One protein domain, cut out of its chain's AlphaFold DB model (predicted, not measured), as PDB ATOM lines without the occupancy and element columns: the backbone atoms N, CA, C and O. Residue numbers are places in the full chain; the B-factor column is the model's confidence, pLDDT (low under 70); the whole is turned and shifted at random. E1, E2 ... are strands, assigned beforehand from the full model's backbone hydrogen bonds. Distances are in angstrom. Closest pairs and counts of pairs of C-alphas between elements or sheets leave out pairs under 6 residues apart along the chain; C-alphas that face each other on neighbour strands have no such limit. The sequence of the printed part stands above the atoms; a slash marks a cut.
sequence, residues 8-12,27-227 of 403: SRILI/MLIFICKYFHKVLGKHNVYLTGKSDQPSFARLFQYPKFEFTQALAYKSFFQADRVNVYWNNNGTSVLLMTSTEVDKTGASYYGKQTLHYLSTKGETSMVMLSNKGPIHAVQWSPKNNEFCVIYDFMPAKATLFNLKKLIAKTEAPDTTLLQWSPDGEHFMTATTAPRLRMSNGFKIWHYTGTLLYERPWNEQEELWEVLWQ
ATOM      1  N   SER A   8      31.160  56.777 -36.407       44.22
ATOM      2  CA  SER A   8      32.234  56.289 -35.542       44.22
ATOM      3  C   SER A   8      33.077  55.227 -36.247       44.22
ATOM      4  O   SER A   8      32.587  54.156 -36.607       44.22
ATOM      5  N   ARG A   9      34.364  55.552 -36.423       45.69
ATOM      6  CA  ARG A   9      35.428  54.663 -36.904       45.69
ATOM      7  C   ARG A   9      36.402  54.421 -35.757       45.69
ATOM      8  O   ARG A   9      36.881  55.383 -35.160       45.69
ATOM      9  N   ILE A  10      36.701  53.163 -35.451       54.91
ATOM     10  CA  ILE A  10      37.574  52.800 -34.326       54.91
ATOM     11  C   ILE A  10      38.879  52.207 -34.851       54.91
ATOM     12  O   ILE A  10      38.861  51.286 -35.665       54.91
ATOM     13  N   LEU A  11      40.002  52.716 -34.341       41.34
ATOM     14  CA  LEU A  11      41.337  52.170 -34.565       41.34
ATOM     15  C   LEU A  11      41.855  51.563 -33.256       41.34
ATOM     16  O   LEU A  11      42.061  52.293 -32.284       41.34
ATOM     17  N   ILE A  12      42.074  50.250 -33.222       56.47
ATOM     18  CA  ILE A  12      42.633  49.571 -32.044       56.47
ATOM     19  C   ILE A  12      44.161  49.677 -32.093       56.47
ATOM     20  O   ILE A  12      44.787  49.194 -33.039       56.47
ATOM     21  N   MET A  27      49.616  48.436 -53.839       24.94
ATOM     22  CA  MET A  27      48.774  47.360 -54.362       24.94
ATOM     23  C   MET A  27      47.780  47.910 -55.396       24.94
ATOM     24  O   MET A  27      47.098  48.898 -55.132       24.94
ATOM     25  N   LEU A  28      47.649  47.243 -56.545       21.94
ATOM     26  CA  LEU A  28      46.645  47.538 -57.574       21.94
ATOM     27  C   LEU A  28      45.952  46.234 -57.987       21.94
ATOM     28  O   LEU A  28      46.614  45.245 -58.297       21.94
ATOM     29  N   ILE A  29      44.618  46.230 -57.960       22.70
ATOM     30  CA  ILE A  29      43.782  45.076 -58.314       22.70
ATOM     31  C   ILE A  29      43.227  45.303 -59.719       22.70
ATOM     32  O   ILE A  29      42.519  46.280 -59.947       22.70
ATOM     33  N   PHE A  30      43.495  44.373 -60.638       21.22
ATOM     34  CA  PHE A  30      42.867  44.346 -61.959       21.22
ATOM     35  C   PHE A  30      41.976  43.112 -62.098       21.22
ATOM     36  O   PHE A  30      42.438  41.976 -61.999       21.22
ATOM     37  N   ILE A  31      40.693  43.341 -62.388       28.02
ATOM     38  CA  ILE A  31      39.767  42.300 -62.841       28.02
ATOM     39  C   ILE A  31      39.645  42.402 -64.361       28.02
ATOM     40  O   ILE A  31      38.912  43.243 -64.874       28.02
ATOM     41  N   CYS A  32      40.306  41.498 -65.080       23.30
ATOM     42  CA  CYS A  32      39.785  40.932 -66.324       23.30
ATOM     43  C   CYS A  32      40.521  39.616 -66.640       23.30
ATOM     44  O   CYS A  32      41.273  39.106 -65.811       23.30
ATOM     45  N   LYS A  33      40.290  39.049 -67.831       27.55
ATOM     46  CA  LYS A  33      41.040  37.895 -68.356       27.55
ATOM     47  C   LYS A  33      42.559  38.084 -68.168       27.55
ATOM     48  O   LYS A  33      43.080  39.129 -68.530       27.55
ATOM     49  N   TYR A  34      43.225  37.003 -67.750       30.17
ATOM     50  CA  TYR A  34      44.671  36.829 -67.511       30.17
ATOM     51  C   TYR A  34      45.259  37.307 -66.165       30.17
ATOM     52  O   TYR A  34      45.334  38.486 -65.857       30.17
ATOM     53  N   PHE A  35      45.804  36.314 -65.446       26.33
ATOM     54  CA  PHE A  35      47.030  36.362 -64.635       26.33
ATOM     55  C   PHE A  35      47.177  37.437 -63.540       26.33
ATOM     56  O   PHE A  35      47.744  38.506 -63.746       26.33
ATOM     57  N   HIS A  36      46.821  37.060 -62.306       29.42
ATOM     58  CA  HIS A  36      47.118  37.836 -61.100       29.42
ATOM     59  C   HIS A  36      48.407  37.333 -60.419       29.42
ATOM     60  O   HIS A  36      48.420  36.280 -59.777       29.42
ATOM     61  N   LYS A  37      49.503  38.091 -60.557       26.12
ATOM     62  CA  LYS A  37      50.842  37.731 -60.056       26.12
ATOM     63  C   LYS A  37      50.974  37.985 -58.546       26.12
ATOM     64  O   LYS A  37      51.454  39.033 -58.129       26.12
ATOM     65  N   VAL A  38      50.609  36.992 -57.735       32.12
ATOM     66  CA  VAL A  38      51.038  36.878 -56.327       32.12
ATOM     67  C   VAL A  38      52.172  35.851 -56.251       32.12
ATOM     68  O   VAL A  38      52.112  34.823 -56.925       32.12
ATOM     69  N   LEU A  39      53.222  36.170 -55.481       35.81
ATOM     70  CA  LEU A  39      54.450  35.395 -55.214       35.81
ATOM     71  C   LEU A  39      54.467  33.945 -55.752       35.81
ATOM     72  O   LEU A  39      54.194  32.976 -55.046       35.81
ATOM     73  N   GLY A  40      54.841  33.798 -57.024       35.34
ATOM     74  CA  GLY A  40      55.265  32.527 -57.613       35.34
ATOM     75  C   GLY A  40      54.220  31.411 -57.763       35.34
ATOM     76  O   GLY A  40      54.605  30.331 -58.207       35.34
ATOM     77  N   LYS A  41      52.931  31.595 -57.431       40.56
ATOM     78  CA  LYS A  41      51.917  30.518 -57.536       40.56
ATOM     79  C   LYS A  41      50.554  31.056 -57.962       40.56
ATOM     80  O   LYS A  41      50.064  32.029 -57.406       40.56
ATOM     81  N   HIS A  42      49.955  30.425 -58.970       46.97
ATOM     82  CA  HIS A  42      48.679  30.849 -59.555       46.97
ATOM     83  C   HIS A  42      47.631  29.746 -59.381       46.97
ATOM     84  O   HIS A  42      47.929  28.562 -59.543       46.97
ATOM     85  N   ASN A  43      46.391  30.146 -59.093       44.28
ATOM     86  CA  ASN A  43      45.244  29.243 -59.060       44.28
ATOM     87  C   ASN A  43      44.433  29.409 -60.340       44.28
ATOM     88  O   ASN A  43      44.063  30.528 -60.694       44.28
ATOM     89  N   VAL A  44      44.116  28.296 -60.997       47.25
ATOM     90  CA  VAL A  44      43.183  28.276 -62.125       47.25
ATOM     91  C   VAL A  44      41.909  27.581 -61.668       47.25
ATOM     92  O   VAL A  44      41.919  26.409 -61.278       47.25
ATOM     93  N   TYR A  45      40.813  28.332 -61.705       48.41
ATOM     94  CA  TYR A  45      39.466  27.822 -61.504       48.41
ATOM     95  C   TYR A  45      38.862  27.461 -62.861       48.41
ATOM     96  O   TYR A  45      38.806  28.305 -63.755       48.41
ATOM     97  N   LEU A  46      38.413  26.215 -63.012       50.22
ATOM     98  CA  LEU A  46      37.683  25.756 -64.188       50.22
ATOM     99  C   LEU A  46      36.271  25.348 -63.768       50.22
ATOM    100  O   LEU A  46      36.073  24.334 -63.091       50.22
ATOM    101  N   THR A  47      35.292  26.141 -64.202       45.66
ATOM    102  CA  THR A  47      33.871  25.786 -64.174       45.66
ATOM    103  C   THR A  47      33.644  24.531 -65.014       45.66
ATOM    104  O   THR A  47      33.943  24.527 -66.211       45.66
ATOM    105  N   GLY A  48      33.096  23.476 -64.412       46.53
ATOM    106  CA  GLY A  48      32.618  22.314 -65.149       46.53
ATOM    107  C   GLY A  48      31.482  22.712 -66.092       46.53
ATOM    108  O   GLY A  48      30.645  23.553 -65.760       46.53
ATOM    109  N   LYS A  49      31.449  22.109 -67.285       48.94
ATOM    110  CA  LYS A  49      30.263  22.157 -68.153       48.94
ATOM    111  C   LYS A  49      29.106  21.397 -67.491       48.94
ATOM    112  O   LYS A  49      29.309  20.683 -66.511       48.94
ATOM    113  N   SER A  50      27.900  21.522 -68.051       45.88
ATOM    114  CA  SER A  50      26.749  20.698 -67.657       45.88
ATOM    115  C   SER A  50      27.159  19.224 -67.510       45.88
ATOM    116  O   SER A  50      27.678  18.635 -68.455       45.88
ATOM    117  N   ASP A  51      26.953  18.677 -66.311       56.38
ATOM    118  CA  ASP A  51      27.278  17.305 -65.880       56.38
ATOM    119  C   ASP A  51      28.771  16.920 -65.726       56.38
ATOM    120  O   ASP A  51      29.087  15.773 -65.420       56.38
ATOM    121  N   GLN A  52      29.712  17.865 -65.835       62.31
ATOM    122  CA  GLN A  52      31.127  17.626 -65.505       62.31
ATOM    123  C   GLN A  52      31.505  18.198 -64.125       62.31
ATOM    124  O   GLN A  52      31.025  19.273 -63.756       62.31
ATOM    125  N   PRO A  53      32.383  17.530 -63.347       68.69
ATOM    126  CA  PRO A  53      32.927  18.111 -62.124       68.69
ATOM    127  C   PRO A  53      33.720  19.383 -62.434       68.69
ATOM    128  O   PRO A  53      34.470  19.449 -63.411       68.69
ATOM    129  N   SER A  54      33.587  20.380 -61.566       73.50
ATOM    130  CA  SER A  54      34.422  21.578 -61.591       73.50
ATOM    131  C   SER A  54      35.745  21.289 -60.876       73.50
ATOM    132  O   SER A  54      35.811  20.450 -59.971       73.50
ATOM    133  N   PHE A  55      36.815  21.982 -61.271       76.00
ATOM    134  CA  PHE A  55      38.153  21.765 -60.721       76.00
ATOM    135  C   PHE A  55      38.814  23.080 -60.319       76.00
ATOM    136  O   PHE A  55      38.833  24.046 -61.083       76.00
ATOM    137  N   ALA A  56      39.456  23.080 -59.155       76.38
ATOM    138  CA  ALA A  56      40.480  24.052 -58.811       76.38
ATOM    139  C   ALA A  56      41.846  23.370 -58.885       76.38
ATOM    140  O   ALA A  56      42.034  22.286 -58.321       76.38
ATOM    141  N   ARG A  57      42.793  23.996 -59.586       78.31
ATOM    142  CA  ARG A  57      44.175  23.523 -59.699       78.31
ATOM    143  C   ARG A  57      45.144  24.627 -59.297       78.31
ATOM    144  O   ARG A  57      44.950  25.792 -59.645       78.31
ATOM    145  N   LEU A  58      46.171  24.226 -58.565       77.25
ATOM    146  CA  LEU A  58      47.227  25.070 -58.027       77.25
ATOM    147  C   LEU A  58      48.513  24.808 -58.815       77.25
ATOM    148  O   LEU A  58      48.995  23.676 -58.852       77.25
ATOM    149  N   PHE A  59      49.069  25.849 -59.429       74.81
ATOM    150  CA  PHE A  59      50.254  25.766 -60.283       74.81
ATOM    151  C   PHE A  59      51.409  26.598 -59.726       74.81
ATOM    152  O   PHE A  59      51.210  27.685 -59.173       74.81
ATOM    153  N   GLN A  60      52.634  26.106 -59.915       72.75
ATOM    154  CA  GLN A  60      53.848  26.875 -59.658       72.75
ATOM    155  C   GLN A  60      54.145  27.760 -60.868       72.75
ATOM    156  O   GLN A  60      54.301  27.253 -61.968       72.75
ATOM    157  N   TYR A  61      54.280  29.071 -60.694       64.81
ATOM    158  CA  TYR A  61      54.747  29.951 -61.767       64.81
ATOM    159  C   TYR A  61      56.212  29.613 -62.125       64.81
ATOM    160  O   TYR A  61      57.015  29.459 -61.200       64.81
ATOM    161  N   PRO A  62      56.609  29.532 -63.413       74.50
ATOM    162  CA  PRO A  62      55.821  29.724 -64.642       74.50
ATOM    163  C   PRO A  62      55.304  28.409 -65.282       74.50
ATOM    164  O   PRO A  62      54.995  28.376 -66.469       74.50
ATOM    165  N   LYS A  63      55.248  27.303 -64.535       68.69
ATOM    166  CA  LYS A  63      54.875  25.961 -65.011       68.69
ATOM    167  C   LYS A  63      53.353  25.752 -64.957       68.69
ATOM    168  O   LYS A  63      52.798  25.422 -63.910       68.69
ATOM    169  N   PHE A  64      52.679  25.917 -66.096       68.81
ATOM    170  CA  PHE A  64      51.209  25.812 -66.215       68.81
ATOM    171  C   PHE A  64      50.707  24.535 -66.903       68.81
ATOM    172  O   PHE A  64      49.530  24.439 -67.243       68.81
ATOM    173  N   GLU A  65      51.575  23.546 -67.117       72.69
ATOM    174  CA  GLU A  65      51.163  22.258 -67.676       72.69
ATOM    175  C   GLU A  65      50.174  21.539 -66.751       72.69
ATOM    176  O   GLU A  65      50.419  21.382 -65.555       72.69
ATOM    177  N   PHE A  66      49.069  21.039 -67.314       68.12
ATOM    178  CA  PHE A  66      48.003  20.366 -66.562       68.12
ATOM    179  C   PHE A  66      48.459  19.134 -65.764       68.12
ATOM    180  O   PHE A  66      47.786  18.770 -64.798       68.12
ATOM    181  N   THR A  67      49.566  18.511 -66.176       74.56
ATOM    182  CA  THR A  67      50.262  17.384 -65.535       74.56
ATOM    183  C   THR A  67      51.125  17.805 -64.342       74.56
ATOM    184  O   THR A  67      51.358  16.994 -63.454       74.56
ATOM    185  N   GLN A  68      51.569  19.066 -64.289       74.12
ATOM    186  CA  GLN A  68      52.482  19.614 -63.275       74.12
ATOM    187  C   GLN A  68      51.753  20.419 -62.177       74.12
ATOM    188  O   GLN A  68      52.352  21.256 -61.499       74.12
ATOM    189  N   ALA A  69      50.446  20.200 -61.992       70.12
ATOM    190  CA  ALA A  69      49.683  20.846 -60.923       70.12
ATOM    191  C   ALA A  69      50.185  20.385 -59.540       70.12
ATOM    192  O   ALA A  69      50.152  19.195 -59.234       70.12
ATOM    193  N   LEU A  70      50.589  21.329 -58.681       74.00
ATOM    194  CA  LEU A  70      51.072  21.051 -57.321       74.00
ATOM    195  C   LEU A  70      49.989  20.409 -56.447       74.00
ATOM    196  O   LEU A  70      50.281  19.565 -55.609       74.00
ATOM    197  N   ALA A  71      48.745  20.856 -56.620       79.88
ATOM    198  CA  ALA A  71      47.569  20.306 -55.965       79.88
ATOM    199  C   ALA A  71      46.339  20.525 -56.850       79.88
ATOM    200  O   ALA A  71      46.256  21.507 -57.596       79.88
ATOM    201  N   TYR A  72      45.345  19.651 -56.729       81.94
ATOM    202  CA  TYR A  72      44.043  19.860 -57.348       81.94
ATOM    203  C   TYR A  72      42.913  19.353 -56.457       81.94
ATOM    204  O   TYR A  72      43.066  18.397 -55.698       81.94
ATOM    205  N   LYS A  73      41.750  19.992 -56.578       81.69
ATOM    206  CA  LYS A  73      40.511  19.555 -55.939       81.69
ATOM    207  C   LYS A  73      39.383  19.585 -56.957       81.69
ATOM    208  O   LYS A  73      39.167  20.607 -57.605       81.69
ATOM    209  N   SER A  74      38.682  18.466 -57.095       81.25
ATOM    210  CA  SER A  74      37.399  18.405 -57.790       81.25
ATOM    211  C   SER A  74      36.260  18.692 -56.817       81.25
ATOM    212  O   SER A  74      36.328  18.354 -55.631       81.25
ATOM    213  N   PHE A  75      35.202  19.308 -57.327       77.44
ATOM    214  CA  PHE A  75      33.957  19.535 -56.606       77.44
ATOM    215  C   PHE A  75      32.787  19.458 -57.586       77.44
ATOM    216  O   PHE A  75      32.849  19.925 -58.725       77.44
ATOM    217  N   PHE A  76      31.710  18.825 -57.136       67.19
ATOM    218  CA  PHE A  76      30.473  18.699 -57.889       67.19
ATOM    219  C   PHE A  76      29.536  19.811 -57.448       67.19
ATOM    220  O   PHE A  76      29.260  19.907 -56.255       67.19
ATOM    221  N   GLN A  77      29.022  20.582 -58.412       67.56
ATOM    222  CA  GLN A  77      28.166  21.749 -58.178       67.56
ATOM    223  C   GLN A  77      28.925  22.845 -57.401       67.56
ATOM    224  O   GLN A  77      29.030  22.818 -56.177       67.56
ATOM    225  N   ALA A  78      29.478  23.815 -58.128       70.81
ATOM    226  CA  ALA A  78      29.986  25.062 -57.566       70.81
ATOM    227  C   ALA A  78      29.804  26.158 -58.615       70.81
ATOM    228  O   ALA A  78      30.397  26.086 -59.694       70.81
ATOM    229  N   ASP A  79      28.983  27.148 -58.286       74.88
ATOM    230  CA  ASP A  79      28.639  28.240 -59.194       74.88
ATOM    231  C   ASP A  79      29.640  29.393 -59.025       74.88
ATOM    232  O   ASP A  79      30.037  30.041 -59.992       74.88
ATOM    233  N   ARG A  80      30.133  29.595 -57.793       78.12
ATOM    234  CA  ARG A  80      31.181  30.572 -57.458       78.12
ATOM    235  C   ARG A  80      32.222  29.953 -56.524       78.12
ATOM    236  O   ARG A  80      31.894  29.093 -55.705       78.12
ATOM    237  N   VAL A  81      33.470  30.411 -56.629       79.31
ATOM    238  CA  VAL A  81      34.564  30.036 -55.719       79.31
ATOM    239  C   VAL A  81      35.347  31.268 -55.297       79.31
ATOM    240  O   VAL A  81      35.957  31.935 -56.129       79.31
ATOM    241  N   ASN A  82      35.381  31.515 -53.989       82.38
ATOM    242  CA  ASN A  82      36.254  32.512 -53.385       82.38
ATOM    243  C   ASN A  82      37.561  31.849 -52.940       82.38
ATOM    244  O   ASN A  82      37.560  30.732 -52.416       82.38
ATOM    245  N   VAL A  83      38.672  32.556 -53.137       83.94
ATOM    246  CA  VAL A  83      40.033  32.052 -52.932       83.94
ATOM    247  C   VAL A  83      40.721  32.896 -51.863       83.94
ATOM    248  O   VAL A  83      40.898  34.096 -52.054       83.94
ATOM    249  N   TYR A  84      41.135  32.275 -50.760       84.81
ATOM    250  CA  TYR A  84      41.804  32.945 -49.642       84.81
ATOM    251  C   TYR A  84      43.193  32.342 -49.444       84.81
ATOM    252  O   TYR A  84      43.318  31.189 -49.030       84.81
ATOM    253  N   TRP A  85      44.240  33.109 -49.728       83.69
ATOM    254  CA  TRP A  85      45.632  32.700 -49.521       83.69
ATOM    255  C   TRP A  85      46.111  33.010 -48.104       83.69
ATOM    256  O   TRP A  85      45.727  34.033 -47.538       83.69
ATOM    257  N   ASN A  86      46.972  32.152 -47.552       82.88
ATOM    258  CA  ASN A  86      47.756  32.514 -46.375       82.88
ATOM    259  C   ASN A  86      48.853  33.526 -46.752       82.88
ATOM    260  O   ASN A  86      49.294  33.573 -47.902       82.88
ATOM    261  N   ASN A  87      49.334  34.296 -45.772       79.56
ATOM    262  CA  ASN A  87      50.337  35.344 -45.994       79.56
ATOM    263  C   ASN A  87      51.632  34.796 -46.642       79.56
ATOM    264  O   ASN A  87      52.226  35.424 -47.511       79.56
ATOM    265  N   ASN A  88      52.001  33.557 -46.298       76.25
ATOM    266  CA  ASN A  88      53.227  32.901 -46.761       76.25
ATOM    267  C   ASN A  88      53.107  32.225 -48.148       76.25
ATOM    268  O   ASN A  88      54.066  31.606 -48.610       76.25
ATOM    269  N   GLY A  89      51.943  32.257 -48.815       75.94
ATOM    270  CA  GLY A  89      51.754  31.643 -50.141       75.94
ATOM    271  C   GLY A  89      52.012  30.124 -50.194       75.94
ATOM    272  O   GLY A  89      52.392  29.573 -51.235       75.94
ATOM    273  N   THR A  90      51.865  29.423 -49.066       81.56
ATOM    274  CA  THR A  90      52.057  27.963 -48.946       81.56
ATOM    275  C   THR A  90      50.744  27.186 -48.916       81.56
ATOM    276  O   THR A  90      50.751  25.971 -49.115       81.56
ATOM    277  N   SER A  91      49.626  27.860 -48.645       84.75
ATOM    278  CA  SER A  91      48.318  27.256 -48.395       84.75
ATOM    279  C   SER A  91      47.186  28.169 -48.857       84.75
ATOM    280  O   SER A  91      47.271  29.393 -48.758       84.75
ATOM    281  N   VAL A  92      46.100  27.572 -49.338       84.56
ATOM    282  CA  VAL A  92      44.930  28.300 -49.829       84.56
ATOM    283  C   VAL A  92      43.637  27.623 -49.382       84.56
ATOM    284  O   VAL A  92      43.514  26.398 -49.391       84.56
ATOM    285  N   LEU A  93      42.660  28.436 -48.988       87.69
ATOM    286  CA  LEU A  93      41.285  28.019 -48.746       87.69
ATOM    287  C   LEU A  93      40.429  28.379 -49.957       87.69
ATOM    288  O   LEU A  93      40.493  29.497 -50.469       87.69
ATOM    289  N   LEU A  94      39.603  27.434 -50.387       86.31
ATOM    290  CA  LEU A  94      38.605  27.611 -51.432       86.31
ATOM    291  C   LEU A  94      37.222  27.490 -50.801       86.31
ATOM    292  O   LEU A  94      36.848  26.413 -50.333       86.31
ATOM    293  N   MET A  95      36.464  28.582 -50.794       87.38
ATOM    294  CA  MET A  95      35.057  28.563 -50.412       87.38
ATOM    295  C   MET A  95      34.217  28.449 -51.682       87.38
ATOM    296  O   MET A  95      34.098  29.410 -52.438       87.38
ATOM    297  N   THR A  96      33.659  27.267 -51.921       86.31
ATOM    298  CA  THR A  96      32.745  26.985 -53.034       86.31
ATOM    299  C   THR A  96      31.310  27.261 -52.597       86.31
ATOM    300  O   THR A  96      30.903  26.794 -51.531       86.31
ATOM    301  N   SER A  97      30.526  27.955 -53.421       84.19
ATOM    302  CA  SER A  97      29.091  28.168 -53.199       84.19
ATOM    303  C   SER A  97      28.262  27.741 -54.406       84.19
ATOM    304  O   SER A  97      28.607  28.085 -55.540       84.19
ATOM    305  N   THR A  98      27.145  27.064 -54.153       83.94
ATOM    306  CA  THR A  98      26.040  26.908 -55.107       83.94
ATOM    307  C   THR A  98      24.890  27.835 -54.751       83.94
ATOM    308  O   THR A  98      24.686  28.134 -53.575       83.94
ATOM    309  N   GLU A  99      24.131  28.270 -55.753       73.62
ATOM    310  CA  GLU A  99      22.940  29.110 -55.576       73.62
ATOM    311  C   GLU A  99      21.677  28.262 -55.371       73.62
ATOM    312  O   GLU A  99      20.840  28.596 -54.537       73.62
ATOM    313  N   VAL A 100      21.571  27.118 -56.057       68.75
ATOM    314  CA  VAL A 100      20.459  26.163 -55.911       68.75
ATOM    315  C   VAL A 100      21.014  24.751 -55.736       68.75
ATOM    316  O   VAL A 100      21.698  24.225 -56.616       68.75
ATOM    317  N   ASP A 101      20.716  24.104 -54.606       67.06
ATOM    318  CA  ASP A 101      21.068  22.695 -54.409       67.06
ATOM    319  C   ASP A 101      20.125  21.812 -55.246       67.06
ATOM    320  O   ASP A 101      18.920  21.745 -54.991       67.06
ATOM    321  N   LYS A 102      20.678  21.100 -56.239       65.69
ATOM    322  CA  LYS A 102      19.918  20.205 -57.134       65.69
ATOM    323  C   LYS A 102      19.234  19.043 -56.400       65.69
ATOM    324  O   LYS A 102      18.372  18.388 -56.978       65.69
ATOM    325  N   THR A 103      19.604  18.770 -55.147       66.12
ATOM    326  CA  THR A 103      18.927  17.786 -54.288       66.12
ATOM    327  C   THR A 103      17.656  18.327 -53.624       66.12
ATOM    328  O   THR A 103      16.937  17.561 -52.986       66.12
ATOM    329  N   GLY A 104      17.373  19.631 -53.739       64.62
ATOM    330  CA  GLY A 104      16.229  20.288 -53.099       64.62
ATOM    331  C   GLY A 104      16.360  20.458 -51.580       64.62
ATOM    332  O   GLY A 104      15.423  20.925 -50.938       64.62
ATOM    333  N   ALA A 105      17.505  20.094 -50.990       65.00
ATOM    334  CA  ALA A 105      17.714  20.115 -49.542       65.00
ATOM    335  C   ALA A 105      17.869  21.529 -48.947       65.00
ATOM    336  O   ALA A 105      17.617  21.720 -47.756       65.00
ATOM    337  N   SER A 106      18.284  22.515 -49.748       67.50
ATOM    338  CA  SER A 106      18.441  23.908 -49.320       67.50
ATOM    339  C   SER A 106      18.080  24.899 -50.430       67.50
ATOM    340  O   SER A 106      18.688  24.931 -51.498       67.50
ATOM    341  N   TYR A 107      17.098  25.758 -50.142       65.75
ATOM    342  CA  TYR A 107      16.648  26.822 -51.050       65.75
ATOM    343  C   TYR A 107      17.713  27.912 -51.267       65.75
ATOM    344  O   TYR A 107      17.807  28.476 -52.347       65.75
ATOM    345  N   TYR A 108      18.548  28.166 -50.256       67.94
ATOM    346  CA  TYR A 108      19.645  29.145 -50.291       67.94
ATOM    347  C   TYR A 108      20.977  28.545 -50.778       67.94
ATOM    348  O   TYR A 108      22.047  29.052 -50.439       67.94
ATOM    349  N   GLY A 109      20.918  27.426 -51.504       80.19
ATOM    350  CA  GLY A 109      22.095  26.723 -51.996       80.19
ATOM    351  C   GLY A 109      22.978  26.152 -50.882       80.19
ATOM    352  O   GLY A 109      22.511  25.865 -49.773       80.19
ATOM    353  N   LYS A 110      24.253  25.911 -51.188       83.69
ATOM    354  CA  LYS A 110      25.191  25.211 -50.303       83.69
ATOM    355  C   LYS A 110      26.580  25.830 -50.386       83.69
ATOM    356  O   LYS A 110      27.105  26.055 -51.471       83.69
ATOM    357  N   GLN A 111      27.201  26.041 -49.230       88.31
ATOM    358  CA  GLN A 111      28.590  26.480 -49.126       88.31
ATOM    359  C   GLN A 111      29.456  25.372 -48.529       88.31
ATOM    360  O   GLN A 111      29.058  24.696 -47.580       88.31
ATOM    361  N   THR A 112      30.651  25.185 -49.087       88.31
ATOM    362  CA  THR A 112      31.664  24.257 -48.575       88.31
ATOM    363  C   THR A 112      33.046  24.893 -48.626       88.31
ATOM    364  O   THR A 112      33.349  25.688 -49.513       88.31
ATOM    365  N   LEU A 113      33.880  24.558 -47.640       90.62
ATOM    366  CA  LEU A 113      35.229  25.089 -47.497       90.62
ATOM    367  C   LEU A 113      36.246  23.961 -47.698       90.62
ATOM    368  O   LEU A 113      36.165  22.907 -47.066       90.62
ATOM    369  N   HIS A 114      37.211  24.189 -48.580       88.06
ATOM    370  CA  HIS A 114      38.271  23.246 -48.913       88.06
ATOM    371  C   HIS A 114      39.631  23.876 -48.637       88.06
ATOM    372  O   HIS A 114      39.830  25.056 -48.906       88.06
ATOM    373  N   TYR A 115      40.571  23.086 -48.130       90.06
ATOM    374  CA  TYR A 115      41.960  23.485 -47.927       90.06
ATOM    375  C   TYR A 115      42.844  22.783 -48.960       90.06
ATOM    376  O   TYR A 115      42.704  21.575 -49.181       90.06
ATOM    377  N   LEU A 116      43.738  23.537 -49.599       86.25
ATOM    378  CA  LEU A 116      44.764  23.039 -50.510       86.25
ATOM    379  C   LEU A 116      46.135  23.569 -50.063       86.25
ATOM    380  O   LEU A 116      46.312  24.766 -49.836       86.25
ATOM    381  N   SER A 117      47.119  22.680 -49.991       86.31
ATOM    382  CA  SER A 117      48.520  23.000 -49.726       86.31
ATOM    383  C   SER A 117      49.329  23.023 -51.017       86.31
ATOM    384  O   SER A 117      49.101  22.219 -51.919       86.31
ATOM    385  N   THR A 118      50.381  23.841 -51.073       82.62
ATOM    386  CA  THR A 118      51.359  23.785 -52.173       82.62
ATOM    387  C   THR A 118      52.235  22.526 -52.131       82.62
ATOM    388  O   THR A 118      53.057  22.342 -53.020       82.62
ATOM    389  N   LYS A 119      52.068  21.669 -51.109       84.75
ATOM    390  CA  LYS A 119      52.667  20.327 -50.992       84.75
ATOM    391  C   LYS A 119      51.783  19.199 -51.561       84.75
ATOM    392  O   LYS A 119      52.113  18.035 -51.376       84.75
ATOM    393  N   GLY A 120      50.639  19.517 -52.174       82.69
ATOM    394  CA  GLY A 120      49.698  18.524 -52.717       82.69
ATOM    395  C   GLY A 120      48.633  18.023 -51.740       82.69
ATOM    396  O   GLY A 120      47.647  17.423 -52.169       82.69
ATOM    397  N   GLU A 121      48.758  18.308 -50.440       87.06
ATOM    398  CA  GLU A 121      47.717  17.987 -49.454       87.06
ATOM    399  C   GLU A 121      46.412  18.729 -49.792       87.06
ATOM    400  O   GLU A 121      46.411  19.954 -49.930       87.06
ATOM    401  N   THR A 122      45.283  18.015 -49.880       87.31
ATOM    402  CA  THR A 122      43.960  18.648 -50.003       87.31
ATOM    403  C   THR A 122      42.947  18.019 -49.055       87.31
ATOM    404  O   THR A 122      42.813  16.798 -48.978       87.31
ATOM    405  N   SER A 123      42.166  18.846 -48.368       88.44
ATOM    406  CA  SER A 123      41.149  18.399 -47.414       88.44
ATOM    407  C   SER A 123      39.866  19.221 -47.542       88.44
ATOM    408  O   SER A 123      39.818  20.264 -48.198       88.44
ATOM    409  N   MET A 124      38.777  18.707 -46.976       88.25
ATOM    410  CA  MET A 124      37.544  19.464 -46.781       88.25
ATOM    411  C   MET A 124      37.489  19.888 -45.316       88.25
ATOM    412  O   MET A 124      37.694  19.057 -44.433       88.25
ATOM    413  N   VAL A 125      37.235  21.169 -45.057       88.88
ATOM    414  CA  VAL A 125      37.128  21.685 -43.692       88.88
ATOM    415  C   VAL A 125      35.756  21.295 -43.150       88.88
ATOM    416  O   VAL A 125      34.722  21.772 -43.618       88.88
ATOM    417  N   MET A 126      35.748  20.387 -42.176       86.75
ATOM    418  CA  MET A 126      34.523  19.860 -41.579       86.75
ATOM    419  C   MET A 126      33.983  20.832 -40.524       86.75
ATOM    420  O   MET A 126      34.415  20.834 -39.371       86.75
ATOM    421  N   LEU A 127      33.025  21.665 -40.930       86.94
ATOM    422  CA  LEU A 127      32.258  22.533 -40.035       86.94
ATOM    423  C   LEU A 127      31.257  21.681 -39.235       86.94
ATOM    424  O   LEU A 127      30.650  20.765 -39.791       86.94
ATOM    425  N   SER A 128      31.072  21.944 -37.933       80.88
ATOM    426  CA  SER A 128      30.247  21.049 -37.095       80.88
ATOM    427  C   SER A 128      28.745  21.178 -37.328       80.88
ATOM    428  O   SER A 128      27.992  20.277 -36.968       80.88
ATOM    429  N   ASN A 129      28.315  22.293 -37.914       82.50
ATOM    430  CA  ASN A 129      26.918  22.639 -38.124       82.50
ATOM    431  C   ASN A 129      26.698  22.983 -39.599       82.50
ATOM    432  O   ASN A 129      27.571  23.556 -40.251       82.50
ATOM    433  N   LYS A 130      25.517  22.641 -40.123       79.06
ATOM    434  CA  LYS A 130      25.098  23.038 -41.470       79.06
ATOM    435  C   LYS A 130      24.536  24.454 -41.415       79.06
ATOM    436  O   LYS A 130      23.469  24.659 -40.848       79.06
ATOM    437  N   GLY A 131      25.221  25.395 -42.048       84.19
ATOM    438  CA  GLY A 131      24.756  26.768 -42.199       84.19
ATOM    439  C   GLY A 131      25.624  27.555 -43.177       84.19
ATOM    440  O   GLY A 131      26.598  27.002 -43.699       84.19
ATOM    441  N   PRO A 132      25.272  28.821 -43.445       87.31
ATOM    442  CA  PRO A 132      26.095  29.708 -44.252       87.31
ATOM    443  C   PRO A 132      27.450  29.951 -43.580       87.31
ATOM    444  O   PRO A 132      27.575  29.901 -42.356       87.31
ATOM    445  N   ILE A 133      28.453  30.240 -44.400       90.00
ATOM    446  CA  ILE A 133      29.757  30.759 -44.004       90.00
ATOM    447  C   ILE A 133      29.694  32.277 -44.195       90.00
ATOM    448  O   ILE A 133      29.536  32.765 -45.313       90.00
ATOM    449  N   HIS A 134      29.793  33.024 -43.096       89.19
ATOM    450  CA  HIS A 134      29.718  34.489 -43.101       89.19
ATOM    451  C   HIS A 134      31.079  35.124 -43.385       89.19
ATOM    452  O   HIS A 134      31.150  36.125 -44.093       89.19
ATOM    453  N   ALA A 135      32.154  34.540 -42.847       89.12
ATOM    454  CA  ALA A 135      33.518  35.030 -43.020       89.12
ATOM    455  C   ALA A 135      34.554  33.898 -42.916       89.12
ATOM    456  O   ALA A 135      34.381  32.944 -42.155       89.12
ATOM    457  N   VAL A 136      35.655  34.043 -43.658       91.19
ATOM    458  CA  VAL A 136      36.849  33.187 -43.605       91.19
ATOM    459  C   VAL A 136      38.066  34.102 -43.603       91.19
ATOM    460  O   VAL A 136      38.173  34.962 -44.478       91.19
ATOM    461  N   GLN A 137      38.990  33.925 -42.657       91.25
ATOM    462  CA  GLN A 137      40.230  34.701 -42.634       91.25
ATOM    463  C   GLN A 137      41.398  33.917 -42.027       91.25
ATOM    464  O   GLN A 137      41.284  33.339 -40.943       91.25
ATOM    465  N   TRP A 138      42.539  33.945 -42.715       89.94
ATOM    466  CA  TRP A 138      43.821  33.444 -42.219       89.94
ATOM    467  C   TRP A 138      44.405  34.347 -41.128       89.94
ATOM    468  O   TRP A 138      44.257  35.568 -41.192       89.94
ATOM    469  N   SER A 139      45.120  33.742 -40.179       89.69
ATOM    470  CA  SER A 139      46.060  34.446 -39.307       89.69
ATOM    471  C   SER A 139      47.164  35.094 -40.164       89.69
ATOM    472  O   SER A 139      47.607  34.494 -41.149       89.69
ATOM    473  N   PRO A 140      47.624  36.316 -39.834       85.06
ATOM    474  CA  PRO A 140      48.661  37.009 -40.605       85.06
ATOM    475  C   PRO A 140      50.065  36.406 -40.431       85.06
ATOM    476  O   PRO A 140      50.952  36.699 -41.232       85.06
ATOM    477  N   LYS A 141      50.267  35.586 -39.392       78.94
ATOM    478  CA  LYS A 141      51.550  34.956 -39.042       78.94
ATOM    479  C   LYS A 141      51.514  33.446 -39.283       78.94
ATOM    480  O   LYS A 141      52.291  32.906 -40.064       78.94
ATOM    481  N   ASN A 142      50.560  32.766 -38.650       75.38
ATOM    482  CA  ASN A 142      50.495  31.307 -38.623       75.38
ATOM    483  C   ASN A 142      49.615  30.720 -39.742       75.38
ATOM    484  O   ASN A 142      48.727  31.376 -40.282       75.38
ATOM    485  N   ASN A 143      49.786  29.424 -40.033       80.56
ATOM    486  CA  ASN A 143      48.916  28.662 -40.951       80.56
ATOM    487  C   ASN A 143      47.573  28.259 -40.306       80.56
ATOM    488  O   ASN A 143      47.072  27.151 -40.506       80.56
ATOM    489  N   GLU A 144      47.007  29.155 -39.508       88.88
ATOM    490  CA  GLU A 144      45.728  28.990 -38.827       88.88
ATOM    491  C   GLU A 144      44.688  29.912 -39.444       88.88
ATOM    492  O   GLU A 144      45.021  30.946 -40.023       88.88
ATOM    493  N   PHE A 145      43.418  29.547 -39.336       91.62
ATOM    494  CA  PHE A 145      42.341  30.339 -39.908       91.62
ATOM    495  C   PHE A 145      41.080  30.284 -39.053       91.62
ATOM    496  O   PHE A 145      40.751  29.269 -38.434       91.62
ATOM    497  N   CYS A 146      40.368  31.406 -39.039       92.38
ATOM    498  CA  CYS A 146      39.068  31.548 -38.407       92.38
ATOM    499  C   CYS A 146      37.977  31.426 -39.475       92.38
ATOM    500  O   CYS A 146      38.075  32.021 -40.554       92.38
ATOM    501  N   VAL A 147      36.937  30.652 -39.169       92.69
ATOM    502  CA  VAL A 147      35.722  30.531 -39.979       92.69
ATOM    503  C   VAL A 147      34.536  30.898 -39.105       92.69
ATOM    504  O   VAL A 147      34.323  30.266 -38.067       92.69
ATOM    505  N   ILE A 148      33.743  31.874 -39.541       92.25
ATOM    506  CA  ILE A 148      32.441  32.180 -38.945       92.25
ATOM    507  C   ILE A 148      31.364  31.530 -39.800       92.25
ATOM    508  O   ILE A 148      31.233  31.842 -40.984       92.25
ATOM    509  N   TYR A 149      30.593  30.628 -39.201       91.12
ATOM    510  CA  TYR A 149      29.515  29.900 -39.866       91.12
ATOM    511  C   TYR A 149      28.316  29.695 -38.935       91.12
ATOM    512  O   TYR A 149      28.301  30.198 -37.813       91.12
ATOM    513  N   ASP A 150      27.348  28.908 -39.406       88.19
ATOM    514  CA  ASP A 150      26.087  28.565 -38.736       88.19
ATOM    515  C   ASP A 150      24.999  29.644 -38.891       88.19
ATOM    516  O   ASP A 150      25.251  30.792 -39.275       88.19
ATOM    517  N   PHE A 151      23.754  29.246 -38.642       80.62
ATOM    518  CA  PHE A 151      22.636  30.178 -38.511       80.62
ATOM    519  C   PHE A 151      22.657  30.840 -37.125       80.62
ATOM    520  O   PHE A 151      23.247  30.304 -36.192       80.62
ATOM    521  N   MET A 152      22.030  32.014 -36.991       78.75
ATOM    522  CA  MET A 152      22.048  32.816 -35.758       78.75
ATOM    523  C   MET A 152      21.643  31.991 -34.511       78.75
ATOM    524  O   MET A 152      20.567  31.389 -34.526       78.75
ATOM    525  N   PRO A 153      22.453  31.978 -33.428       80.75
ATOM    526  CA  PRO A 153      23.735  32.671 -33.257       80.75
ATOM    527  C   PRO A 153      24.890  31.998 -34.023       80.75
ATOM    528  O   PRO A 153      25.164  30.809 -33.857       80.75
ATOM    529  N   ALA A 154      25.605  32.792 -34.826       86.81
ATOM    530  CA  ALA A 154      26.766  32.326 -35.576       86.81
ATOM    531  C   ALA A 154      27.925  31.917 -34.647       86.81
ATOM    532  O   ALA A 154      28.081  32.428 -33.533       86.81
ATOM    533  N   LYS A 155      28.763  30.996 -35.122       90.12
ATOM    534  CA  LYS A 155      29.903  30.440 -34.385       90.12
ATOM    535  C   LYS A 155      31.198  30.772 -35.096       90.12
ATOM    536  O   LYS A 155      31.339  30.471 -36.281       90.12
ATOM    537  N   ALA A 156      32.157  31.320 -34.359       91.56
ATOM    538  CA  ALA A 156      33.535  31.418 -34.809       91.56
ATOM    539  C   ALA A 156      34.267  30.130 -34.410       91.56
ATOM    540  O   ALA A 156      34.190  29.661 -33.275       91.56
ATOM    541  N   THR A 157      34.945  29.500 -35.360       91.62
ATOM    542  CA  THR A 157      35.765  28.313 -35.107       91.62
ATOM    543  C   THR A 157      37.157  28.534 -35.654       91.62
ATOM    544  O   THR A 157      37.316  28.944 -36.805       91.62
ATOM    545  N   LEU A 158      38.149  28.221 -34.829       92.00
ATOM    546  CA  LEU A 158      39.548  28.325 -35.186       92.00
ATOM    547  C   LEU A 158      40.115  26.954 -35.560       92.00
ATOM    548  O   LEU A 158      39.978  25.979 -34.811       92.00
ATOM    549  N   PHE A 159      40.761  26.894 -36.719       89.75
ATOM    550  CA  PHE A 159      41.350  25.684 -37.272       89.75
ATOM    551  C   PHE A 159      42.855  25.857 -37.484       89.75
ATOM    552  O   PHE A 159      43.306  26.822 -38.102       89.75
ATOM    553  N   ASN A 160      43.613  24.862 -37.034       85.75
ATOM    554  CA  ASN A 160      44.963  24.579 -37.499       85.75
ATOM    555  C   ASN A 160      44.876  23.519 -38.615       85.75
ATOM    556  O   ASN A 160      43.904  22.762 -38.689       85.75
ATOM    557  N   LEU A 161      45.918  23.401 -39.443       72.88
ATOM    558  CA  LEU A 161      46.040  22.481 -40.586       72.88
ATOM    559  C   LEU A 161      45.570  21.034 -40.334       72.88
ATOM    560  O   LEU A 161      45.160  20.351 -41.270       72.88
ATOM    561  N   LYS A 162      45.663  20.551 -39.089       67.50
ATOM    562  CA  LYS A 162      45.323  19.168 -38.704       67.50
ATOM    563  C   LYS A 162      44.262  19.049 -37.605       67.50
ATOM    564  O   LYS A 162      43.811  17.935 -37.347       67.50
ATOM    565  N   LYS A 163      43.903  20.137 -36.911       76.31
ATOM    566  CA  LYS A 163      43.068  20.089 -35.697       76.31
ATOM    567  C   LYS A 163      42.222  21.347 -35.515       76.31
ATOM    568  O   LYS A 163      42.648  22.456 -35.818       76.31
ATOM    569  N   LEU A 164      41.041  21.149 -34.939       85.69
ATOM    570  CA  LEU A 164      40.273  22.197 -34.275       85.69
ATOM    571  C   LEU A 164      41.097  22.753 -33.100       85.69
ATOM    572  O   LEU A 164      41.579  21.961 -32.292       85.69
ATOM    573  N   ILE A 165      41.232  24.076 -32.996       85.75
ATOM    574  CA  ILE A 165      41.880  24.732 -31.847       85.75
ATOM    575  C   ILE A 165      40.804  25.139 -30.838       85.75
ATOM    576  O   ILE A 165      40.834  24.712 -29.689       85.75
ATOM    577  N   ALA A 166      39.826  25.926 -31.293       87.12
ATOM    578  CA  ALA A 166      38.831  26.567 -30.444       87.12
ATOM    579  C   ALA A 166      37.485  26.747 -31.159       87.12
ATOM    580  O   ALA A 166      37.413  26.800 -32.390       87.12
ATOM    581  N   LYS A 167      36.409  26.871 -30.376       89.56
ATOM    582  CA  LYS A 167      35.056  27.221 -30.832       89.56
ATOM    583  C   LYS A 167      34.468  28.264 -29.893       89.56
ATOM    584  O   LYS A 167      34.466  28.041 -28.686       89.56
ATOM    585  N   THR A 168      33.925  29.341 -30.445       89.12
ATOM    586  CA  THR A 168      33.248  30.400 -29.692       89.12
ATOM    587  C   THR A 168      31.926  30.781 -30.346       89.12
ATOM    588  O   THR A 168      31.700  30.567 -31.541       89.12
ATOM    589  N   GLU A 169      31.020  31.337 -29.548       88.56
ATOM    590  CA  GLU A 169      29.774  31.921 -30.036       88.56
ATOM    591  C   GLU A 169      30.038  33.390 -30.388       88.56
ATOM    592  O   GLU A 169      30.417  34.186 -29.531       88.56
ATOM    593  N   ALA A 170      29.861  33.737 -31.661       83.25
ATOM    594  CA  ALA A 170      30.120  35.065 -32.211       83.25
ATOM    595  C   ALA A 170      28.845  35.581 -32.910       83.25
ATOM    596  O   ALA A 170      28.828  35.731 -34.140       83.25
ATOM    597  N   PRO A 171      27.746  35.785 -32.149       83.56
ATOM    598  CA  PRO A 171      26.459  36.190 -32.701       83.56
ATOM    599  C   PRO A 171      26.585  37.497 -33.487       83.56
ATOM    600  O   PRO A 171      27.407  38.350 -33.162       83.56
ATOM    601  N   ASP A 172      25.765  37.626 -34.529       82.12
ATOM    602  CA  ASP A 172      25.565  38.854 -35.308       82.12
ATOM    603  C   ASP A 172      26.825  39.480 -35.940       82.12
ATOM    604  O   ASP A 172      26.789  40.604 -36.434       82.12
ATOM    605  N   THR A 173      27.929  38.729 -36.015       86.25
ATOM    606  CA  THR A 173      29.186  39.218 -36.594       86.25
ATOM    607  C   THR A 173      29.025  39.569 -38.078       86.25
ATOM    608  O   THR A 173      28.688  38.720 -38.909       86.25
ATOM    609  N   THR A 174      29.321  40.821 -38.433       87.38
ATOM    610  CA  THR A 174      29.389  41.307 -39.821       87.38
ATOM    611  C   THR A 174      30.821  41.394 -40.336       87.38
ATOM    612  O   THR A 174      31.036  41.245 -41.536       87.38
ATOM    613  N   LEU A 175      31.788  41.617 -39.439       87.75
ATOM    614  CA  LEU A 175      33.200  41.808 -39.745       87.75
ATOM    615  C   LEU A 175      34.065  40.890 -38.873       87.75
ATOM    616  O   LEU A 175      33.938  40.879 -37.650       87.75
ATOM    617  N   LEU A 176      34.971  40.156 -39.514       91.88
ATOM    618  CA  LEU A 176      36.040  39.386 -38.883       91.88
ATOM    619  C   LEU A 176      37.373  40.028 -39.281       91.88
ATOM    620  O   LEU A 176      37.618  40.212 -40.473       91.88
ATOM    621  N   GLN A 177      38.219  40.356 -38.303       90.38
ATOM    622  CA  GLN A 177      39.579  40.822 -38.569       90.38
ATOM    623  C   GLN A 177      40.578  40.283 -37.537       90.38
ATOM    624  O   GLN A 177      40.506  40.620 -36.354       90.38
ATOM    625  N   TRP A 178      41.552  39.493 -37.984       90.69
ATOM    626  CA  TRP A 178      42.750  39.185 -37.199       90.69
ATOM    627  C   TRP A 178      43.570  40.441 -36.894       90.69
ATOM    628  O   TRP A 178      43.712  41.326 -37.740       90.69
ATOM    629  N   SER A 179      44.136  40.483 -35.693       89.06
ATOM    630  CA  SER A 179      45.140  41.472 -35.310       89.06
ATOM    631  C   SER A 179      46.504  41.151 -35.948       89.06
ATOM    632  O   SER A 179      46.803  39.977 -36.186       89.06
ATOM    633  N   PRO A 180      47.364  42.156 -36.207       85.00
ATOM    634  CA  PRO A 180      48.688  41.941 -36.802       85.00
ATOM    635  C   PRO A 180      49.678  41.130 -35.950       85.00
ATOM    636  O   PRO A 180      50.677  40.657 -36.491       85.00
ATOM    637  N   ASP A 181      49.414  40.962 -34.648       82.88
ATOM    638  CA  ASP A 181      50.221  40.111 -33.762       82.88
ATOM    639  C   ASP A 181      50.000  38.604 -34.015       82.88
ATOM    640  O   ASP A 181      50.881  37.793 -33.737       82.88
ATOM    641  N   GLY A 182      48.865  38.226 -34.620       84.88
ATOM    642  CA  GLY A 182      48.503  36.839 -34.912       84.88
ATOM    643  C   GLY A 182      47.968  36.034 -33.720       84.88
ATOM    644  O   GLY A 182      47.578  34.885 -33.920       84.88
ATOM    645  N   GLU A 183      47.904  36.618 -32.521       87.06
ATOM    646  CA  GLU A 183      47.317  36.036 -31.308       87.06
ATOM    647  C   GLU A 183      45.840  36.424 -31.138       87.06
ATOM    648  O   GLU A 183      45.027  35.628 -30.662       87.06
ATOM    649  N   HIS A 184      45.461  37.638 -31.539       89.38
ATOM    650  CA  HIS A 184      44.098  38.130 -31.329       89.38
ATOM    651  C   HIS A 184      43.288  38.167 -32.623       89.38
ATOM    652  O   HIS A 184      43.804  38.464 -33.704       89.38
ATOM    653  N   PHE A 185      41.982  37.940 -32.519       91.69
ATOM    654  CA  PHE A 185      41.039  38.213 -33.598       91.69
ATOM    655  C   PHE A 185      39.832  38.984 -33.079       91.69
ATOM    656  O   PHE A 185      39.404  38.839 -31.938       91.69
ATOM    657  N   MET A 186      39.284  39.833 -33.936       91.69
ATOM    658  CA  MET A 186      38.138  40.670 -33.635       91.69
ATOM    659  C   MET A 186      36.923  40.203 -34.424       91.69
ATOM    660  O   MET A 186      37.009  39.966 -35.629       91.69
ATOM    661  N   THR A 187      35.781  40.151 -33.746       92.25
ATOM    662  CA  THR A 187      34.458  40.067 -34.368       92.25
ATOM    663  C   THR A 187      33.708  41.362 -34.090       92.25
ATOM    664  O   THR A 187      33.578  41.745 -32.925       92.25
ATOM    665  N   ALA A 188      33.201  42.032 -35.119       90.50
ATOM    666  CA  ALA A 188      32.411  43.248 -34.966       90.50
ATOM    667  C   ALA A 188      31.052  43.142 -35.664       90.50
ATOM    668  O   ALA A 188      30.907  42.471 -36.689       90.50
ATOM    669  N   THR A 189      30.077  43.846 -35.095       90.00
ATOM    670  CA  THR A 189      28.731  44.046 -35.633       90.00
ATOM    671  C   THR A 189      28.639  45.499 -36.075       90.00
ATOM    672  O   THR A 189      28.598  46.409 -35.242       90.00
ATOM    673  N   THR A 190      28.641  45.729 -37.386       86.00
ATOM    674  CA  THR A 190      28.753  47.057 -38.003       86.00
ATOM    675  C   THR A 190      27.560  47.414 -38.889       86.00
ATOM    676  O   THR A 190      27.015  46.592 -39.640       86.00
ATOM    677  N   ALA A 191      27.187  48.690 -38.828       83.25
ATOM    678  CA  ALA A 191      26.325  49.344 -39.795       83.25
ATOM    679  C   ALA A 191      27.084  49.523 -41.131       83.25
ATOM    680  O   ALA A 191      28.312  49.598 -41.133       83.25
ATOM    681  N   PRO A 192      26.395  49.572 -42.287       81.75
ATOM    682  CA  PRO A 192      24.942  49.519 -42.453       81.75
ATOM    683  C   PRO A 192      24.353  48.096 -42.463       81.75
ATOM    684  O   PRO A 192      23.133  47.965 -42.533       81.75
ATOM    685  N   ARG A 193      25.173  47.030 -42.412       82.81
ATOM    686  CA  ARG A 193      24.695  45.637 -42.553       82.81
ATOM    687  C   ARG A 193      23.805  45.199 -41.387       82.81
ATOM    688  O   ARG A 193      22.789  44.555 -41.624       82.81
ATOM    689  N   LEU A 194      24.172  45.559 -40.158       83.50
ATOM    690  CA  LEU A 194      23.319  45.445 -38.973       83.50
ATOM    691  C   LEU A 194      23.367  46.766 -38.196       83.50
ATOM    692  O   LEU A 194      24.446  47.259 -37.875       83.50
ATOM    693  N   ARG A 195      22.189  47.335 -37.915       81.81
ATOM    694  CA  ARG A 195      21.998  48.600 -37.170       81.81
ATOM    695  C   ARG A 195      21.569  48.410 -35.711       81.81
ATOM    696  O   ARG A 195      21.326  49.380 -35.009       81.81
ATOM    697  N   MET A 196      21.412  47.162 -35.280       80.62
ATOM    698  CA  MET A 196      21.087  46.790 -33.904       80.62
ATOM    699  C   MET A 196      22.265  46.009 -33.328       80.62
ATOM    700  O   MET A 196      22.958  45.314 -34.075       80.62
ATOM    701  N   SER A 197      22.476  46.105 -32.014       83.12
ATOM    702  CA  SER A 197      23.567  45.411 -31.310       83.12
ATOM    703  C   SER A 197      24.960  45.710 -31.886       83.12
ATOM    704  O   SER A 197      25.827  44.836 -31.913       83.12
ATOM    705  N   ASN A 198      25.181  46.938 -32.371       88.12
ATOM    706  CA  ASN A 198      26.492  47.356 -32.855       88.12
ATOM    707  C   ASN A 198      27.544  47.282 -31.735       88.12
ATOM    708  O   ASN A 198      27.248  47.510 -30.564       88.12
ATOM    709  N   GLY A 199      28.784  46.960 -32.096       87.56
ATOM    710  CA  GLY A 199      29.871  46.764 -31.136       87.56
ATOM    711  C   GLY A 199      30.975  45.875 -31.690       87.56
ATOM    712  O   GLY A 199      30.918  45.431 -32.839       87.56
ATOM    713  N   PHE A 200      31.986  45.601 -30.869       90.88
ATOM    714  CA  PHE A 200      33.047  44.656 -31.211       90.88
ATOM    715  C   PHE A 200      33.526  43.859 -30.001       90.88
ATOM    716  O   PHE A 200      33.435  44.300 -28.853       90.88
ATOM    717  N   LYS A 201      34.045  42.665 -30.283       90.69
ATOM    718  CA  LYS A 201      34.629  41.743 -29.313       90.69
ATOM    719  C   LYS A 201      36.017  41.326 -29.790       90.69
ATOM    720  O   LYS A 201      36.185  41.020 -30.972       90.69
ATOM    721  N   ILE A 202      36.995  41.332 -28.890       91.44
ATOM    722  CA  ILE A 202      38.359  40.851 -29.128       91.44
ATOM    723  C   ILE A 202      38.517  39.516 -28.412       91.44
ATOM    724  O   ILE A 202      38.259  39.395 -27.212       91.44
ATOM    725  N   TRP A 203      38.975  38.530 -29.164       91.50
ATOM    726  CA  TRP A 203      39.185  37.163 -28.731       91.50
ATOM    727  C   TRP A 203      40.662  36.808 -28.852       91.50
ATOM    728  O   TRP A 203      41.342  37.240 -29.783       91.50
ATOM    729  N   HIS A 204      41.144  35.973 -27.943       90.62
ATOM    730  CA  HIS A 204      42.393  35.245 -28.111       90.62
ATOM    731  C   HIS A 204      42.165  34.026 -29.020       90.62
ATOM    732  O   HIS A 204      41.081  33.435 -29.007       90.62
ATOM    733  N   TYR A 205      43.187  33.585 -29.756       88.31
ATOM    734  CA  TYR A 205      43.111  32.411 -30.638       88.31
ATOM    735  C   TYR A 205      42.668  31.113 -29.924       88.31
ATOM    736  O   TYR A 205      42.074  30.227 -30.535       88.31
ATOM    737  N   THR A 206      42.840  31.016 -28.604       87.69
ATOM    738  CA  THR A 206      42.315  29.899 -27.790       87.69
ATOM    739  C   THR A 206      40.790  29.895 -27.627       87.69
ATOM    740  O   THR A 206      40.252  29.005 -26.974       87.69
ATOM    741  N   GLY A 207      40.077  30.879 -28.184       85.94
ATOM    742  CA  GLY A 207      38.634  31.062 -28.012       85.94
ATOM    743  C   GLY A 207      38.242  31.808 -26.734       85.94
ATOM    744  O   GLY A 207      37.070  31.855 -26.373       85.94
ATOM    745  N   THR A 208      39.208  32.400 -26.041       88.25
ATOM    746  CA  THR A 208      38.958  33.212 -24.850       88.25
ATOM    747  C   THR A 208      38.473  34.602 -25.267       88.25
ATOM    748  O   THR A 208      39.137  35.261 -26.065       88.25
ATOM    749  N   LEU A 209      37.349  35.076 -24.725       89.38
ATOM    750  CA  LEU A 209      36.917  36.470 -24.875       89.38
ATOM    751  C   LEU A 209      37.772  37.362 -23.961       89.38
ATOM    752  O   LEU A 209      37.756  37.189 -22.745       89.38
ATOM    753  N   LEU A 210      38.523  38.303 -24.535       88.38
ATOM    754  CA  LEU A 210      39.388  39.215 -23.774       88.38
ATOM    755  C   LEU A 210      38.754  40.588 -23.559       88.38
ATOM    756  O   LEU A 210      38.988  41.227 -22.539       88.38
ATOM    757  N   TYR A 211      37.973  41.059 -24.531       87.06
ATOM    758  CA  TYR A 211      37.364  42.381 -24.488       87.06
ATOM    759  C   TYR A 211      36.033  42.377 -25.231       87.06
ATOM    760  O   TYR A 211      35.940  41.862 -26.343       87.06
ATOM    761  N   GLU A 212      35.014  42.993 -24.646       88.19
ATOM    762  CA  GLU A 212      33.722  43.240 -25.278       88.19
ATOM    763  C   GLU A 212      33.372  44.716 -25.091       88.19
ATOM    764  O   GLU A 212      33.378  45.228 -23.972       88.19
ATOM    765  N   ARG A 213      33.073  45.402 -26.196       86.69
ATOM    766  CA  ARG A 213      32.571  46.773 -26.186       86.69
ATOM    767  C   ARG A 213      31.273  46.846 -26.989       86.69
ATOM    768  O   ARG A 213      31.338  46.928 -28.222       86.69
ATOM    769  N   PRO A 214      30.102  46.834 -26.324       87.56
ATOM    770  CA  PRO A 214      28.868  47.249 -26.973       87.56
ATOM    771  C   PRO A 214      28.984  48.721 -27.390       87.56
ATOM    772  O   PRO A 214      29.686  49.515 -26.755       87.56
ATOM    773  N   TRP A 215      28.316  49.076 -28.481       85.56
ATOM    774  CA  TRP A 215      28.204  50.449 -28.956       85.56
ATOM    775  C   TRP A 215      26.844  51.042 -28.569       85.56
ATOM    776  O   TRP A 215      25.871  50.314 -28.376       85.56
ATOM    777  N   ASN A 216      26.777  52.367 -28.433       82.38
ATOM    778  CA  ASN A 216      25.557  53.059 -28.018       82.38
ATOM    779  C   ASN A 216      24.476  52.945 -29.102       82.38
ATOM    780  O   ASN A 216      24.745  53.277 -30.249       82.38
ATOM    781  N   GLU A 217      23.239  52.596 -28.741       75.56
ATOM    782  CA  GLU A 217      22.121  52.409 -29.693       75.56
ATOM    783  C   GLU A 217      21.765  53.666 -30.516       75.56
ATOM    784  O   GLU A 217      21.110  53.575 -31.550       75.56
ATOM    785  N   GLN A 218      22.188  54.850 -30.060       74.38
ATOM    786  CA  GLN A 218      21.966  56.135 -30.734       74.38
ATOM    787  C   GLN A 218      23.057  56.496 -31.758       74.38
ATOM    788  O   GLN A 218      22.914  57.483 -32.481       74.38
ATOM    789  N   GLU A 219      24.155  55.741 -31.814       79.56
ATOM    790  CA  GLU A 219      25.281  55.972 -32.720       79.56
ATOM    791  C   GLU A 219      25.528  54.707 -33.558       79.56
ATOM    792  O   GLU A 219      25.456  53.587 -33.064       79.56
ATOM    793  N   GLU A 220      25.828  54.857 -34.846       83.38
ATOM    794  CA  GLU A 220      26.130  53.706 -35.701       83.38
ATOM    795  C   GLU A 220      27.640  53.420 -35.679       83.38
ATOM    796  O   GLU A 220      28.462  54.313 -35.910       83.38
ATOM    797  N   LEU A 221      28.021  52.157 -35.464       82.94
ATOM    798  CA  LEU A 221      29.404  51.707 -35.625       82.94
ATOM    799  C   LEU A 221      29.628  51.269 -37.072       82.94
ATOM    800  O   LEU A 221      29.146  50.212 -37.474       82.94
ATOM    801  N   TRP A 222      30.345  52.072 -37.855       82.88
ATOM    802  CA  TRP A 222      30.514  51.820 -39.292       82.88
ATOM    803  C   TRP A 222      31.698  50.899 -39.588       82.88
ATOM    804  O   TRP A 222      31.600  49.994 -40.414       82.88
ATOM    805  N   GLU A 223      32.819  51.092 -38.893       81.25
ATOM    806  CA  GLU A 223      34.029  50.309 -39.126       81.25
ATOM    807  C   GLU A 223      34.893  50.228 -37.860       81.25
ATOM    808  O   GLU A 223      35.052  51.206 -37.122       81.25
ATOM    809  N   VAL A 224      35.488  49.057 -37.641       82.38
ATOM    810  CA  VAL A 224      36.538  48.839 -36.643       82.38
ATOM    811  C   VAL A 224      37.724  48.223 -37.362       82.38
ATOM    812  O   VAL A 224      37.552  47.242 -38.081       82.38
ATOM    813  N   LEU A 225      38.909  48.794 -37.166       85.75
ATOM    814  CA  LEU A 225      40.150  48.306 -37.751       85.75
ATOM    815  C   LEU A 225      41.236  48.163 -36.690       85.75
ATOM    816  O   LEU A 225      41.374  48.991 -35.784       85.75
ATOM    817  N   TRP A 226      42.071  47.146 -36.856       85.69
ATOM    818  CA  TRP A 226      43.377  47.110 -36.207       85.69
ATOM    819  C   TRP A 226      44.304  48.173 -36.801       85.69
ATOM    820  O   TRP A 226      44.292  48.413 -38.011       85.69
ATOM    821  N   GLN A 227      45.139  48.790 -35.961       83.62
ATOM    822  CA  GLN A 227      46.254  49.600 -36.444       83.62
ATOM    823  C   GLN A 227      47.183  48.744 -37.316       83.62
ATOM    824  O   GLN A 227      47.520  47.619 -36.959       83.62
TER     825      GLN A 227
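What this domain is: This is residues 8 to 12 and 27 to 227 of the 403 residues of an uncharacterized protein of Frieseomelitta varia (UniProt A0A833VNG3). Five small sheets stand face to face in turn round an open arc, like blades of an incomplete propeller: E2 to E4, E5 to E8, E9 to E12, E13 to E16, and the pair E1 and E17. E2, E5, E9, E13 and E17 line the inside of the arc, with E4, E8, E12 and E16 on its outside; residues 27 to 34 stick out. The printed part has 206 residues and seventeen named strands, E1 to E17 in chain order, with no named helix; the class is all strand, with 102 residues in named elements, under half. The first four sheets are antiparallel, each in chain order, and E1 and E17 are parallel. The whole is compact, with a radius of gyration of the C-alphas of 18.4 A and spans of 57 by 41 by 35 A.

Where its parts are: E1, residues 8 to 12, begins at C-alpha 8 (32.234, 56.289, -35.542). E2 is 41 to 46, E3 54 to 60, 20.2 A long, and E4 71 to 75. E5 is 80 to 85, E6 91 to 98, 23.3 A, E7 110 to 117, 23.4 A, and E8 122 to 124. E9 is 133 to 138, E10 144 to 149, E11 155 to 160, and E12 163 to 169, 18.7 A. E13 is 175 to 178, E14 184 to 189, E15 199 to 204, and E16 209 to 214. E17, 220 to 226, 18.5 A, ends at C-alpha 226 (43.377, 47.110, -36.207).

How they stand to each other: E1 and E17 are parallel neighbours, with N 12 and O 225 2.9 A apart, within hydrogen-bond range. The other sheets are meanders, each strand the antiparallel neighbour of the one before: E2 E3 E4, E5 E6 E7 E8, E9 E10 E11 E12 and E13 E14 E15 E16. Within hydrogen-bond range are, for instance, N 44 and O 57 of the hairpin E2 and E3, 3.0 A, and N 94 and O 114 of the hairpin E6 and E7, 2.8 A. The five sheets form a stack of sheets, face to face in turn. Between sheets, the closest C-alphas of E4 and E7 are those of Ala 71 and Leu 116, 6.7 A; of E5 and E9, Tyr 84 and Gln 137, 7.4 A; of E9 and E13, Ala 135 and Leu 176, 6.5 A; of E14 and E17, Ala 188 and Val 224, 7.1 A. The sheet E9 E10 E11 E12 is twisted.

The domain as a whole: The C-alphas farthest apart, those of Thr 67 and Gln 218, are 59.3 A apart. Residues 13 to 26 are not printed, and C-alphas 12 and 27 are 23.3 A apart across the cut. Of the links printed whole, E6 to E7 is long. Mean pLDDT of the printed part is 76.2; 48 residues are under 70, among them 8 to 12, 27 to 53 and 100 to 108.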